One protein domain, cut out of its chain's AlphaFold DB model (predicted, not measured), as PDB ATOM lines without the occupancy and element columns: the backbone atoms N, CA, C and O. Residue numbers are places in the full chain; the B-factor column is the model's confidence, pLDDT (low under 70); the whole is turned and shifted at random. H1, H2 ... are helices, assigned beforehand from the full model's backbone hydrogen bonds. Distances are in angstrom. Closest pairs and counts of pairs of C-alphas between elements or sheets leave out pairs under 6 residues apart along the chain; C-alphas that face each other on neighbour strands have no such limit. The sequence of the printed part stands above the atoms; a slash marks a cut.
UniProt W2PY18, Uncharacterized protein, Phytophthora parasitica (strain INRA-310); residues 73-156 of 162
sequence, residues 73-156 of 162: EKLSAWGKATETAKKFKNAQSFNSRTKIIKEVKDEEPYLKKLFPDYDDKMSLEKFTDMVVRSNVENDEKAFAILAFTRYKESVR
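Overview. This is residues 73 to 156 of the 162 residues of an uncharacterized protein of Phytophthora parasitica (strain INRA-310) (UniProt W2PY18). One long helix, H6, runs through the middle of a rounded, compact body, and shorter helices are set round it. H2 and H3 pack on one side of H6, H4 and H5 pack on other sides of it, and the very short H1 packs on H2. H5 and H6 form a helical hairpin, while most of the helix pairs that touch are crossed. The printed part has 84 residues with six named helices, H1 to H6 in chain order, and no named strand; the class is all helix. The radius of gyration of the C-alphas is 12.1 A, and the C-alphas span 32 by 26 by 19 A.

Arrangement. H1, residues 73 to 76, touches H2, residues 83 to 90; their closest C-alphas, those of Leu 75 and Ala 85, are 5.5 A apart. H6, residues 138 to 154, is the hub and touches four helices. H2 touches it at residues 139 to 143 of H6 alone, with the C-alphas of Thr 84 and Asp 139 closest at 5.8 A, at a steep tilt of 55 degrees, the same way. H3, residues 94 to 102, only just touches H6, with 3 pairs of C-alphas within 8 A; Ile 101 and Leu 146 have the closest C-alphas, 6.5 A apart, and the lines are about perpendicular at 77 degrees. H4, residues 107 to 114, touches residues 144 to 151 of H6 alone, opposite ways at a steep tilt of 35.0 degrees, only just past shallow; the closest C-alphas are those of Glu 107 and Ala 147, at 5.7 A. H5, residues 124 to 133, forms a hairpin with H6, opposite ways at a shallow tilt of 20 degrees, with the C-alphas of Val 131 and Lys 141 closest at 5.9 A. Among the pairs that are apart are H2 and H5, and H4 and H5. In H2, H3, H4, H5 and H6 every O i to N i+4 pair is within hydrogen-bond range; H1 is too short for such a pair.

Along the chain. H1 begins at C-alpha 73, at (459.577, 405.590, 364.896), and is 5.0 A long from first to last C-alpha. H2 measures 10.4 A, H3 12.0 A, H4 10.7 A and H5 14.3 A. H6 measures 24.7 A, from C-alpha 138 at (460.073, 391.384, 358.073) to C-alpha 154 at (469.277, 396.082, 380.544).

Size, cuts and confidence. The C-alphas of Gln 92 and Asp 117, the two farthest apart, are 33.3 A apart. The printed part has no cut, and no link is long. The mean pLDDT of the printed part is 75.7, and 22 residues are under 70, among them residues 77 to 82 and 100 to 107.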
ATOM      1  N   GLU A  73     459.331 404.788 366.097       79.31
ATOM      2  CA  GLU A  73     459.577 405.590 364.896       79.31
ATOM      3  C   GLU A  73     460.188 404.742 363.778       79.31
ATOM      4  O   GLU A  73     459.664 404.734 362.660       79.31
ATOM      5  N   LYS A  74     461.223 403.948 364.083       75.88
ATOM      6  CA  LYS A  74     461.859 403.048 363.104       75.88
ATOM      7  C   LYS A  74     460.876 402.001 362.574       75.88
ATOM      8  O   LYS A  74     460.797 401.782 361.369       75.88
ATOM      9  N   LEU A  75     460.059 401.423 363.454       73.50
ATOM     10  CA  LEU A  75     459.017 400.458 363.094       73.50
ATOM     11  C   LEU A  75     457.828 401.101 362.369       73.50
ATOM     12  O   LEU A  75     457.145 400.431 361.597       73.50
ATOM     13  N   SER A  76     457.563 402.396 362.569       70.38
ATOM     14  CA  SER A  76     456.474 403.096 361.876       70.38
ATOM     15  C   SER A  76     456.696 403.154 360.366       70.38
ATOM     16  O   SER A  76     455.729 403.016 359.611       70.38
ATOM     17  N   ALA A  77     457.960 403.243 359.936       69.56
ATOM     18  CA  ALA A  77     458.356 403.140 358.536       69.56
ATOM     19  C   ALA A  77     458.011 401.762 357.938       69.56
ATOM     20  O   ALA A  77     457.835 401.638 356.730       69.56
ATOM     21  N   TRP A  78     457.867 400.734 358.782       65.00
ATOM     22  CA  TRP A  78     457.546 399.359 358.391       65.00
ATOM     23  C   TRP A  78     456.089 398.978 358.669       65.00
ATOM     24  O   TRP A  78     455.669 397.871 358.343       65.00
ATOM     25  N   GLY A  79     455.292 399.878 359.257       54.78
ATOM     26  CA  GLY A  79     453.994 399.577 359.873       54.78
ATOM     27  C   GLY A  79     452.874 399.099 358.937       54.78
ATOM     28  O   GLY A  79     451.774 398.826 359.412       54.78
ATOM     29  N   LYS A  80     453.123 399.004 357.624       57.34
ATOM     30  CA  LYS A  80     452.232 398.340 356.652       57.34
ATOM     31  C   LYS A  80     452.705 396.936 356.246       57.34
ATOM     32  O   LYS A  80     451.924 396.208 355.649       57.34
ATOM     33  N   ALA A  81     453.949 396.575 356.552       57.84
ATOM     34  CA  ALA A  81     454.607 395.358 356.084       57.84
ATOM     35  C   ALA A  81     454.669 394.237 357.138       57.84
ATOM     36  O   ALA A  81     455.069 393.132 356.794       57.84
ATOM     37  N   THR A  82     454.328 394.520 358.403       66.38
ATOM     38  CA  THR A  82     454.605 393.623 359.542       66.38
ATOM     39  C   THR A  82     453.504 393.651 360.604       66.38
ATOM     40  O   THR A  82     453.038 394.722 361.013       66.38
ATOM     41  N   GLU A  83     453.079 392.476 361.074       73.62
ATOM     42  CA  GLU A  83     452.072 392.330 362.128       73.62
ATOM     43  C   GLU A  83     452.632 392.786 363.483       73.62
ATOM     44  O   GLU A  83     451.936 393.448 364.260       73.62
ATOM     45  N   THR A  84     453.918 392.532 363.737       70.75
ATOM     46  CA  THR A  84     454.606 392.912 364.980       70.75
ATOM     47  C   THR A  84     454.743 394.423 365.118       70.75
ATOM     48  O   THR A  84     454.387 394.983 366.158       70.75
ATOM     49  N   ALA A  85     455.175 395.124 364.062       69.69
ATOM     50  CA  ALA A  85     455.252 396.585 364.092       69.69
ATOM     51  C   ALA A  85     453.863 397.213 364.255       69.69
ATOM     52  O   ALA A  85     453.706 398.206 364.967       69.69
ATOM     53  N   LYS A  86     452.831 396.614 363.643       71.56
ATOM     54  CA  LYS A  86     451.440 397.052 363.790       71.56
ATOM     55  C   LYS A  86     450.939 396.865 365.224       71.56
ATOM     56  O   LYS A  86     450.374 397.803 365.785       71.56
ATOM     57  N   LYS A  87     451.177 395.704 365.844       72.81
ATOM     58  CA  LYS A  87     450.846 395.435 367.259       72.81
ATOM     59  C   LYS A  87     451.570 396.399 368.198       72.81
ATOM     60  O   LYS A  87     450.939 396.971 369.084       72.81
ATOM     61  N   PHE A  88     452.859 396.641 367.965       72.25
ATOM     62  CA  PHE A  88     453.663 397.552 368.775       72.25
ATOM     63  C   PHE A  88     453.216 399.016 368.641       72.25
ATOM     64  O   PHE A  88     453.057 399.712 369.643       72.25
ATOM     65  N   LYS A  89     452.925 399.472 367.416       73.00
ATOM     66  CA  LYS A  89     452.398 400.818 367.149       73.00
ATOM     67  C   LYS A  89     451.018 401.032 367.773       73.00
ATOM     68  O   LYS A  89     450.761 402.092 368.340       73.00
ATOM     69  N   ASN A  90     450.142 400.031 367.685       74.12
ATOM     70  CA  ASN A  90     448.775 400.101 368.206       74.12
ATOM     71  C   ASN A  90     448.700 399.948 369.732       74.12
ATOM     72  O   ASN A  90     447.666 400.253 370.327       74.12
ATOM     73  N   ALA A  91     449.773 399.499 370.385       73.69
ATOM     74  CA  ALA A  91     449.854 399.464 371.834       73.69
ATOM     75  C   ALA A  91     449.866 400.898 372.395       73.69
ATOM     76  O   ALA A  91     450.874 401.608 372.329       73.69
ATOM     77  N   GLN A  92     448.724 401.308 372.960       68.19
ATOM     78  CA  GLN A  92     448.492 402.655 373.497       68.19
ATOM     79  C   GLN A  92     449.212 402.924 374.826       68.19
ATOM     80  O   GLN A  92     449.375 404.080 375.205       68.19
ATOM     81  N   SER A  93     449.651 401.879 375.536       71.50
ATOM     82  CA  SER A  93     450.316 402.018 376.834       71.50
ATOM     83  C   SER A  93     451.745 401.478 376.818       71.50
ATOM     84  O   SER A  93     452.051 400.481 376.157       71.50
ATOM     85  N   PHE A  94     452.616 402.103 377.614       65.31
ATOM     86  CA  PHE A  94     453.974 401.618 377.872       65.31
ATOM     87  C   PHE A  94     453.973 400.185 378.431       65.31
ATOM     88  O   PHE A  94     454.788 399.359 378.023       65.31
ATOM     89  N   ASN A  95     453.013 399.847 379.299       68.50
ATOM     90  CA  ASN A  95     452.850 398.493 379.837       68.50
ATOM     91  C   ASN A  95     452.492 397.466 378.751       68.50
ATOM     92  O   ASN A  95     452.976 396.338 378.776       68.50
ATOM     93  N   SER A  96     451.674 397.843 377.769       70.25
ATOM     94  CA  SER A  96     451.360 396.987 376.621       70.25
ATOM     95  C   SER A  96     452.585 396.786 375.725       70.25
ATOM     96  O   SER A  96     452.865 395.660 375.326       70.25
ATOM     97  N   ARG A  97     453.355 397.851 375.466       67.88
ATOM     98  CA  ARG A  97     454.604 397.779 374.687       67.88
ATOM     99  C   ARG A  97     455.656 396.919 375.378       67.88
ATOM    100  O   ARG A  97     456.242 396.053 374.748       67.88
ATOM    101  N   THR A  98     455.852 397.092 376.681       66.44
ATOM    102  CA  THR A  98     456.798 396.276 377.455       66.44
ATOM    103  C   THR A  98     456.362 394.820 377.580       66.44
ATOM    104  O   THR A  98     457.231 393.957 377.603       66.44
ATOM    105  N   LYS A  99     455.059 394.505 377.606       71.56
ATOM    106  CA  LYS A  99     454.578 393.111 377.545       71.56
ATOM    107  C   LYS A  99     454.982 392.407 376.249       71.56
ATOM    108  O   LYS A  99     455.513 391.309 376.334       71.56
ATOM    109  N   ILE A 100     454.816 393.067 375.098       69.00
ATOM    110  CA  ILE A 100     455.228 392.533 373.783       69.00
ATOM    111  C   ILE A 100     456.716 392.166 373.787       69.00
ATOM    112  O   ILE A 100     457.120 391.160 373.221       69.00
ATOM    113  N   ILE A 101     457.538 392.964 374.466       66.62
ATOM    114  CA  ILE A 101     458.982 392.737 374.509       66.62
ATOM    115  C   ILE A 101     459.355 391.719 375.593       66.62
ATOM    116  O   ILE A 101     460.261 390.925 375.384       66.62
ATOM    117  N   LYS A 102     458.636 391.674 376.725       67.06
ATOM    118  CA  LYS A 102     458.853 390.695 377.810       67.06
ATOM    119  C   LYS A 102     458.687 389.242 377.372       67.06
ATOM    120  O   LYS A 102     459.238 388.366 378.035       67.06
ATOM    121  N   GLU A 103     457.957 388.994 376.291       64.50
ATOM    122  CA  GLU A 103     457.852 387.671 375.671       64.50
ATOM    123  C   GLU A 103     459.178 387.208 375.045       64.50
ATOM    124  O   GLU A 103     459.413 386.006 374.935       64.50
ATOM    125  N   VAL A 104     460.091 388.135 374.738       60.53
ATOM    126  CA  VAL A 104     461.461 387.825 374.330       60.53
ATOM    127  C   VAL A 104     462.265 387.464 375.584       60.53
ATOM    128  O   VAL A 104     462.665 388.326 376.373       60.53
ATOM    129  N   LYS A 105     462.444 386.161 375.806       52.66
ATOM    130  CA  LYS A 105     463.473 385.613 376.700       52.66
ATOM    131  C   LYS A 105     464.751 385.407 375.881       52.66
ATOM    132  O   LYS A 105     464.661 385.050 374.713       52.66
ATOM    133  N   ASP A 106     465.910 385.636 376.497       59.03
ATOM    134  CA  ASP A 106     467.241 385.415 375.901       59.03
ATOM    135  C   ASP A 106     467.569 386.322 374.698       59.03
ATOM    136  O   ASP A 106     467.872 385.868 373.595       59.03
ATOM    137  N   GLU A 107     467.537 387.637 374.934       68.38
ATOM    138  CA  GLU A 107     467.711 388.682 373.912       68.38
ATOM    139  C   GLU A 107     469.074 388.626 373.204       68.38
ATOM    140  O   GLU A 107     469.119 388.687 371.981       68.38
ATOM    141  N   GLU A 108     470.187 388.454 373.921       70.31
ATOM    142  CA  GLU A 108     471.516 388.418 373.290       70.31
ATOM    143  C   GLU A 108     471.747 387.154 372.438       70.31
ATOM    144  O   GLU A 108     472.144 387.296 371.277       70.31
ATOM    145  N   PRO A 109     471.447 385.924 372.916       78.62
ATOM    146  CA  PRO A 109     471.516 384.731 372.071       78.62
ATOM    147  C   PRO A 109     470.592 384.805 370.854       78.62
ATOM    148  O   PRO A 109     470.974 384.371 369.767       78.62
ATOM    149  N   TYR A 110     469.389 385.369 371.012       78.81
ATOM    150  CA  TYR A 110     468.445 385.571 369.914       78.81
ATOM    151  C   TYR A 110     469.002 386.534 368.857       78.81
ATOM    152  O   TYR A 110     468.991 386.218 367.664       78.81
ATOM    153  N   LEU A 111     469.560 387.670 369.289       81.81
ATOM    154  CA  LEU A 111     470.164 388.665 368.404       81.81
ATOM    155  C   LEU A 111     471.395 388.111 367.678       81.81
ATOM    156  O   LEU A 111     471.463 388.241 366.459       81.81
ATOM    157  N   LYS A 112     472.313 387.424 368.375       84.44
ATOM    158  CA  LYS A 112     473.504 386.799 367.758       84.44
ATOM    159  C   LYS A 112     473.150 385.663 366.798       84.44
ATOM    160  O   LYS A 112     473.859 385.442 365.822       84.44
ATOM    161  N   LYS A 113     472.052 384.942 367.046       84.06
ATOM    162  CA  LYS A 113     471.580 383.873 366.155       84.06
ATOM    163  C   LYS A 113     471.025 384.423 364.840       84.06
ATOM    164  O   LYS A 113     471.314 383.861 363.788       84.06
ATOM    165  N   LEU A 114     470.213 385.479 364.900       82.50
ATOM    166  CA  LEU A 114     469.609 386.096 363.711       82.50
ATOM    167  C   LEU A 114     470.578 387.018 362.967       82.50
ATOM    168  O   LEU A 114     470.512 387.131 361.745       82.50
ATOM    169  N   PHE A 115     471.486 387.655 363.703       86.12
ATOM    170  CA  PHE A 115     472.465 388.599 363.186       86.12
ATOM    171  C   PHE A 115     473.845 388.235 363.745       86.12
ATOM    172  O   PHE A 115     474.242 388.763 364.779       86.12
ATOM    173  N   PRO A 116     474.598 387.340 363.083       85.00
ATOM    174  CA  PRO A 116     475.919 386.917 363.558       85.00
ATOM    175  C   PRO A 116     476.923 388.067 363.713       85.00
ATOM    176  O   PRO A 116     477.778 388.018 364.592       85.00
ATOM    177  N   ASP A 117     476.776 389.124 362.907       84.94
ATOM    178  CA  ASP A 117     477.599 390.341 362.960       84.94
ATOM    179  C   ASP A 117     477.164 391.323 364.069       84.94
ATOM    180  O   ASP A 117     477.653 392.455 364.153       84.94
ATOM    181  N   TYR A 118     476.211 390.921 364.914       83.56
ATOM    182  CA  TYR A 118     475.747 391.717 366.038       83.56
ATOM    183  C   TYR A 118     476.846 391.910 367.100       83.56
ATOM    184  O   TYR A 118     477.417 390.953 367.620       83.56
ATOM    185  N   ASP A 119     477.087 393.172 367.460       82.31
ATOM    186  CA  ASP A 119     478.015 393.621 368.498       82.31
ATOM    187  C   ASP A 119     477.259 394.455 369.545       82.31
ATOM    188  O   ASP A 119     476.573 395.434 369.217       82.31
ATOM    189  N   ASP A 120     477.457 394.106 370.815       78.94
ATOM    190  CA  ASP A 120     476.876 394.755 371.991       78.94
ATOM    191  C   ASP A 120     477.279 396.227 372.136       78.94
ATOM    192  O   ASP A 120     476.664 396.965 372.905       78.94
ATOM    193  N   LYS A 121     478.278 396.711 371.391       82.00
ATOM    194  CA  LYS A 121     478.690 398.122 371.343       82.00
ATOM    195  C   LYS A 121     477.997 398.928 370.245       82.00
ATOM    196  O   LYS A 121     478.094 400.153 370.261       82.00
ATOM    197  N   MET A 122     477.267 398.303 369.318       84.44
ATOM    198  CA  MET A 122     476.686 399.039 368.188       84.44
ATOM    199  C   MET A 122     475.524 399.956 368.599       84.44
ATOM    200  O   MET A 122     474.845 399.700 369.594       84.44
ATOM    201  N   SER A 123     475.291 401.035 367.847       84.25
ATOM    202  CA  SER A 123     474.150 401.936 368.059       84.25
ATOM    203  C   SER A 123     472.851 401.347 367.496       84.25
ATOM    204  O   SER A 123     472.887 400.482 366.621       84.25
ATOM    205  N   LEU A 124     471.698 401.855 367.952       81.06
ATOM    206  CA  LEU A 124     470.386 401.482 367.400       81.06
ATOM    207  C   LEU A 124     470.303 401.719 365.889       81.06
ATOM    208  O   LEU A 124     469.713 400.918 365.172       81.06
ATOM    209  N   GLU A 125     470.914 402.792 365.393       83.25
ATOM    210  CA  GLU A 125     470.950 403.105 363.961       83.25
ATOM    211  C   GLU A 125     471.738 402.061 363.176       83.25
ATOM    212  O   GLU A 125     471.199 401.474 362.242       83.25
ATOM    213  N   LYS A 126     472.966 401.749 363.614       86.44
ATOM    214  CA  LYS A 126     473.804 400.733 362.966       86.44
ATOM    215  C   LYS A 126     473.139 399.354 363.001       86.44
ATOM    216  O   LYS A 126     473.200 398.622 362.015       86.44
ATOM    217  N   PHE A 127     472.466 399.029 364.105       87.38
ATOM    218  CA  PHE A 127     471.688 397.800 364.224       87.38
ATOM    219  C   PHE A 127     470.507 397.785 363.254       87.38
ATOM    220  O   PHE A 127     470.333 396.823 362.514       87.38
ATOM    221  N   THR A 128     469.736 398.871 363.189       85.19
ATOM    222  CA  THR A 128     468.594 398.985 362.273       85.19
ATOM    223  C   THR A 128     469.041 398.823 360.820       85.19
ATOM    224  O   THR A 128     468.413 398.073 360.078       85.19
ATOM    225  N   ASP A 129     470.151 399.445 360.418       87.12
ATOM    226  CA  ASP A 129     470.691 399.319 359.059       87.12
ATOM    227  C   ASP A 129     471.086 397.875 358.718       87.12
ATOM    228  O   ASP A 129     470.798 397.392 357.620       87.12
ATOM    229  N   MET A 130     471.710 397.166 359.663       87.31
ATOM    230  CA  MET A 130     472.042 395.746 359.521       87.31
ATOM    231  C   MET A 130     470.776 394.894 359.367       87.31
ATOM    232  O   MET A 130     470.683 394.074 358.453       87.31
ATOM    233  N   VAL A 131     469.770 395.128 360.214       86.81
ATOM    234  CA  VAL A 131     468.487 394.419 360.161       86.81
ATOM    235  C   VAL A 131     467.784 394.657 358.823       86.81
ATOM    236  O   VAL A 131     467.324 393.700 358.198       86.81
ATOM    237  N   VAL A 132     467.742 395.899 358.332       83.06
ATOM    238  CA  VAL A 132     467.128 396.242 357.036       83.06
ATOM    239  C   VAL A 132     467.773 395.453 355.899       83.06
ATOM    240  O   VAL A 132     467.049 394.882 355.082       83.06
ATOM    241  N   ARG A 133     469.110 395.380 355.873       84.19
ATOM    242  CA  ARG A 133     469.894 394.709 354.820       84.19
ATOM    243  C   ARG A 133     469.890 393.183 354.910       84.19
ATOM    244  O   ARG A 133     470.283 392.526 353.952       84.19
ATOM    245  N   SER A 134     469.470 392.620 356.039       85.31
ATOM    246  CA  SER A 134     469.409 391.171 356.225       85.31
ATOM    247  C   SER A 134     468.307 390.514 355.384       85.31
ATOM    248  O   SER A 134     467.318 391.152 355.012       85.31
ATOM    249  N   ASN A 135     468.443 389.210 355.141       84.31
ATOM    250  CA  ASN A 135     467.436 388.396 354.452       84.31
ATOM    251  C   ASN A 135     466.400 387.764 355.411       84.31
ATOM    252  O   ASN A 135     465.748 386.784 355.071       84.31
ATOM    253  N   VAL A 136     466.305 388.290 356.632       83.69
ATOM    254  CA  VAL A 136     465.391 387.829 357.686       83.69
ATOM    255  C   VAL A 136     463.946 388.214 357.341       83.69
ATOM    256  O   VAL A 136     463.719 389.169 356.594       83.69
ATOM    257  N   GLU A 137     462.949 387.499 357.863       82.69
ATOM    258  CA  GLU A 137     461.547 387.861 357.633       82.69
ATOM    259  C   GLU A 137     461.223 389.233 358.247       82.69
ATOM    260  O   GLU A 137     461.748 389.605 359.295       82.69
ATOM    261  N   ASN A 138     460.352 390.022 357.611       80.06
ATOM    262  CA  ASN A 138     460.073 391.384 358.073       80.06
ATOM    263  C   ASN A 138     459.545 391.423 359.522       80.06
ATOM    264  O   ASN A 138     459.902 392.329 360.277       80.06
ATOM    265  N   ASP A 139     458.732 390.446 359.932       78.00
ATOM    266  CA  ASP A 139     458.236 390.371 361.311       78.00
ATOM    267  C   ASP A 139     459.354 390.038 362.308       78.00
ATOM    268  O   ASP A 139     459.422 390.643 363.380       78.00
ATOM    269  N   GLU A 140     460.288 389.162 361.938       78.81
ATOM    270  CA  GLU A 140     461.480 388.853 362.737       78.81
ATOM    271  C   GLU A 140     462.432 390.054 362.825       78.81
ATOM    272  O   GLU A 140     462.963 390.350 363.896       78.81
ATOM    273  N   LYS A 141     462.584 390.821 361.740       83.12
ATOM    274  CA  LYS A 141     463.305 392.102 361.756       83.12
ATOM    275  C   LYS A 141     462.686 393.069 362.769       83.12
ATOM    276  O   LYS A 141     463.405 393.750 363.500       83.12
ATOM    277  N   ALA A 142     461.354 393.146 362.815       79.50
ATOM    278  CA  ALA A 142     460.652 394.041 363.730       79.50
ATOM    279  C   ALA A 142     460.846 393.605 365.189       79.50
ATOM    280  O   ALA A 142     461.107 394.443 366.055       79.50
ATOM    281  N   PHE A 143     460.793 392.297 365.452       80.25
ATOM    282  CA  PHE A 143     461.123 391.729 366.758       80.25
ATOM    283  C   PHE A 143     462.575 391.990 367.166       80.25
ATOM    284  O   PHE A 143     462.826 392.342 368.317       80.25
ATOM    285  N   ALA A 144     463.522 391.889 366.236       82.31
ATOM    286  CA  ALA A 144     464.935 392.122 366.508       82.31
ATOM    287  C   ALA A 144     465.220 393.553 366.980       82.31
ATOM    288  O   ALA A 144     465.958 393.745 367.943       82.31
ATOM    289  N   ILE A 145     464.598 394.562 366.354       84.50
ATOM    290  CA  ILE A 145     464.725 395.963 366.789       84.50
ATOM    291  C   ILE A 145     464.224 396.123 368.228       84.50
ATOM    292  O   ILE A 145     464.887 396.752 369.047       84.50
ATOM    293  N   LEU A 146     463.082 395.515 368.558       80.00
ATOM    294  CA  LEU A 146     462.517 395.571 369.906       80.00
ATOM    295  C   LEU A 146     463.400 394.868 370.947       80.00
ATOM    296  O   LEU A 146     463.608 395.405 372.037       80.00
ATOM    297  N   ALA A 147     463.934 393.694 370.605       80.12
ATOM    298  CA  ALA A 147     464.839 392.931 371.459       80.12
ATOM    299  C   ALA A 147     466.143 393.698 371.724       80.12
ATOM    300  O   ALA A 147     466.570 393.807 372.871       80.12
ATOM    301  N   PHE A 148     466.730 394.309 370.690       82.44
ATOM    302  CA  PHE A 148     467.922 395.146 370.820       82.44
ATOM    303  C   PHE A 148     467.691 396.337 371.755       82.44
ATOM    304  O   PHE A 148     468.511 396.604 372.634       82.44
ATOM    305  N   THR A 149     466.564 397.039 371.601       79.56
ATOM    306  CA  THR A 149     466.226 398.196 372.439       79.56
ATOM    307  C   THR A 149     466.139 397.820 373.917       79.56
ATOM    308  O   THR A 149     466.613 398.571 374.768       79.56
ATOM    309  N   ARG A 150     465.581 396.650 374.244       76.94
ATOM    310  CA  ARG A 150     465.501 396.192 375.635       76.94
ATOM    311  C   ARG A 150     466.830 395.680 376.169       76.94
ATOM    312  O   ARG A 150     467.173 396.039 377.295       76.94
ATOM    313  N   TYR A 151     467.587 394.934 375.367       75.38
ATOM    314  CA  TYR A 151     468.910 394.464 375.763       75.38
ATOM    315  C   TYR A 151     469.816 395.647 376.106       75.38
ATOM    316  O   TYR A 151     470.388 395.706 377.188       75.38
ATOM    317  N   LYS A 152     469.860 396.669 375.245       77.19
ATOM    318  CA  LYS A 152     470.687 397.860 375.469       77.19
ATOM    319  C   LYS A 152     470.376 398.607 376.755       77.19
ATOM    320  O   LYS A 152     471.303 399.133 377.359       77.19
ATOM    321  N   GLU A 153     469.115 398.666 377.167       73.12
ATOM    322  CA  GLU A 153     468.737 399.286 378.438       73.12
ATOM    323  C   GLU A 153     468.980 398.362 379.642       73.12
ATOM    324  O   GLU A 153     469.176 398.862 380.745       73.12
ATOM    325  N   SER A 154     469.006 397.036 379.458       69.00
ATOM    326  CA  SER A 154     469.277 396.082 380.544       69.00
ATOM    327  C   SER A 154     470.766 395.952 380.880       69.00
ATOM    328  O   SER A 154     471.104 395.782 382.049       69.00
ATOM    329  N   VAL A 155     471.658 396.086 379.889       70.12
ATOM    330  CA  VAL A 155     473.122 396.036 380.090       70.12
ATOM    331  C   VAL A 155     473.775 397.408 380.265       70.12
ATOM    332  O   VAL A 155     474.983 397.493 380.502       70.12
ATOM    333  N   ARG A 156     473.016 398.506 380.149       66.44
ATOM    334  CA  ARG A 156     473.573 399.847 380.351       66.44
ATOM    335  C   ARG A 156     473.972 399.993 381.820       66.44
ATOM    336  O   ARG A 156     473.116 399.793 382.681       66.44
TER     337      ARG A 156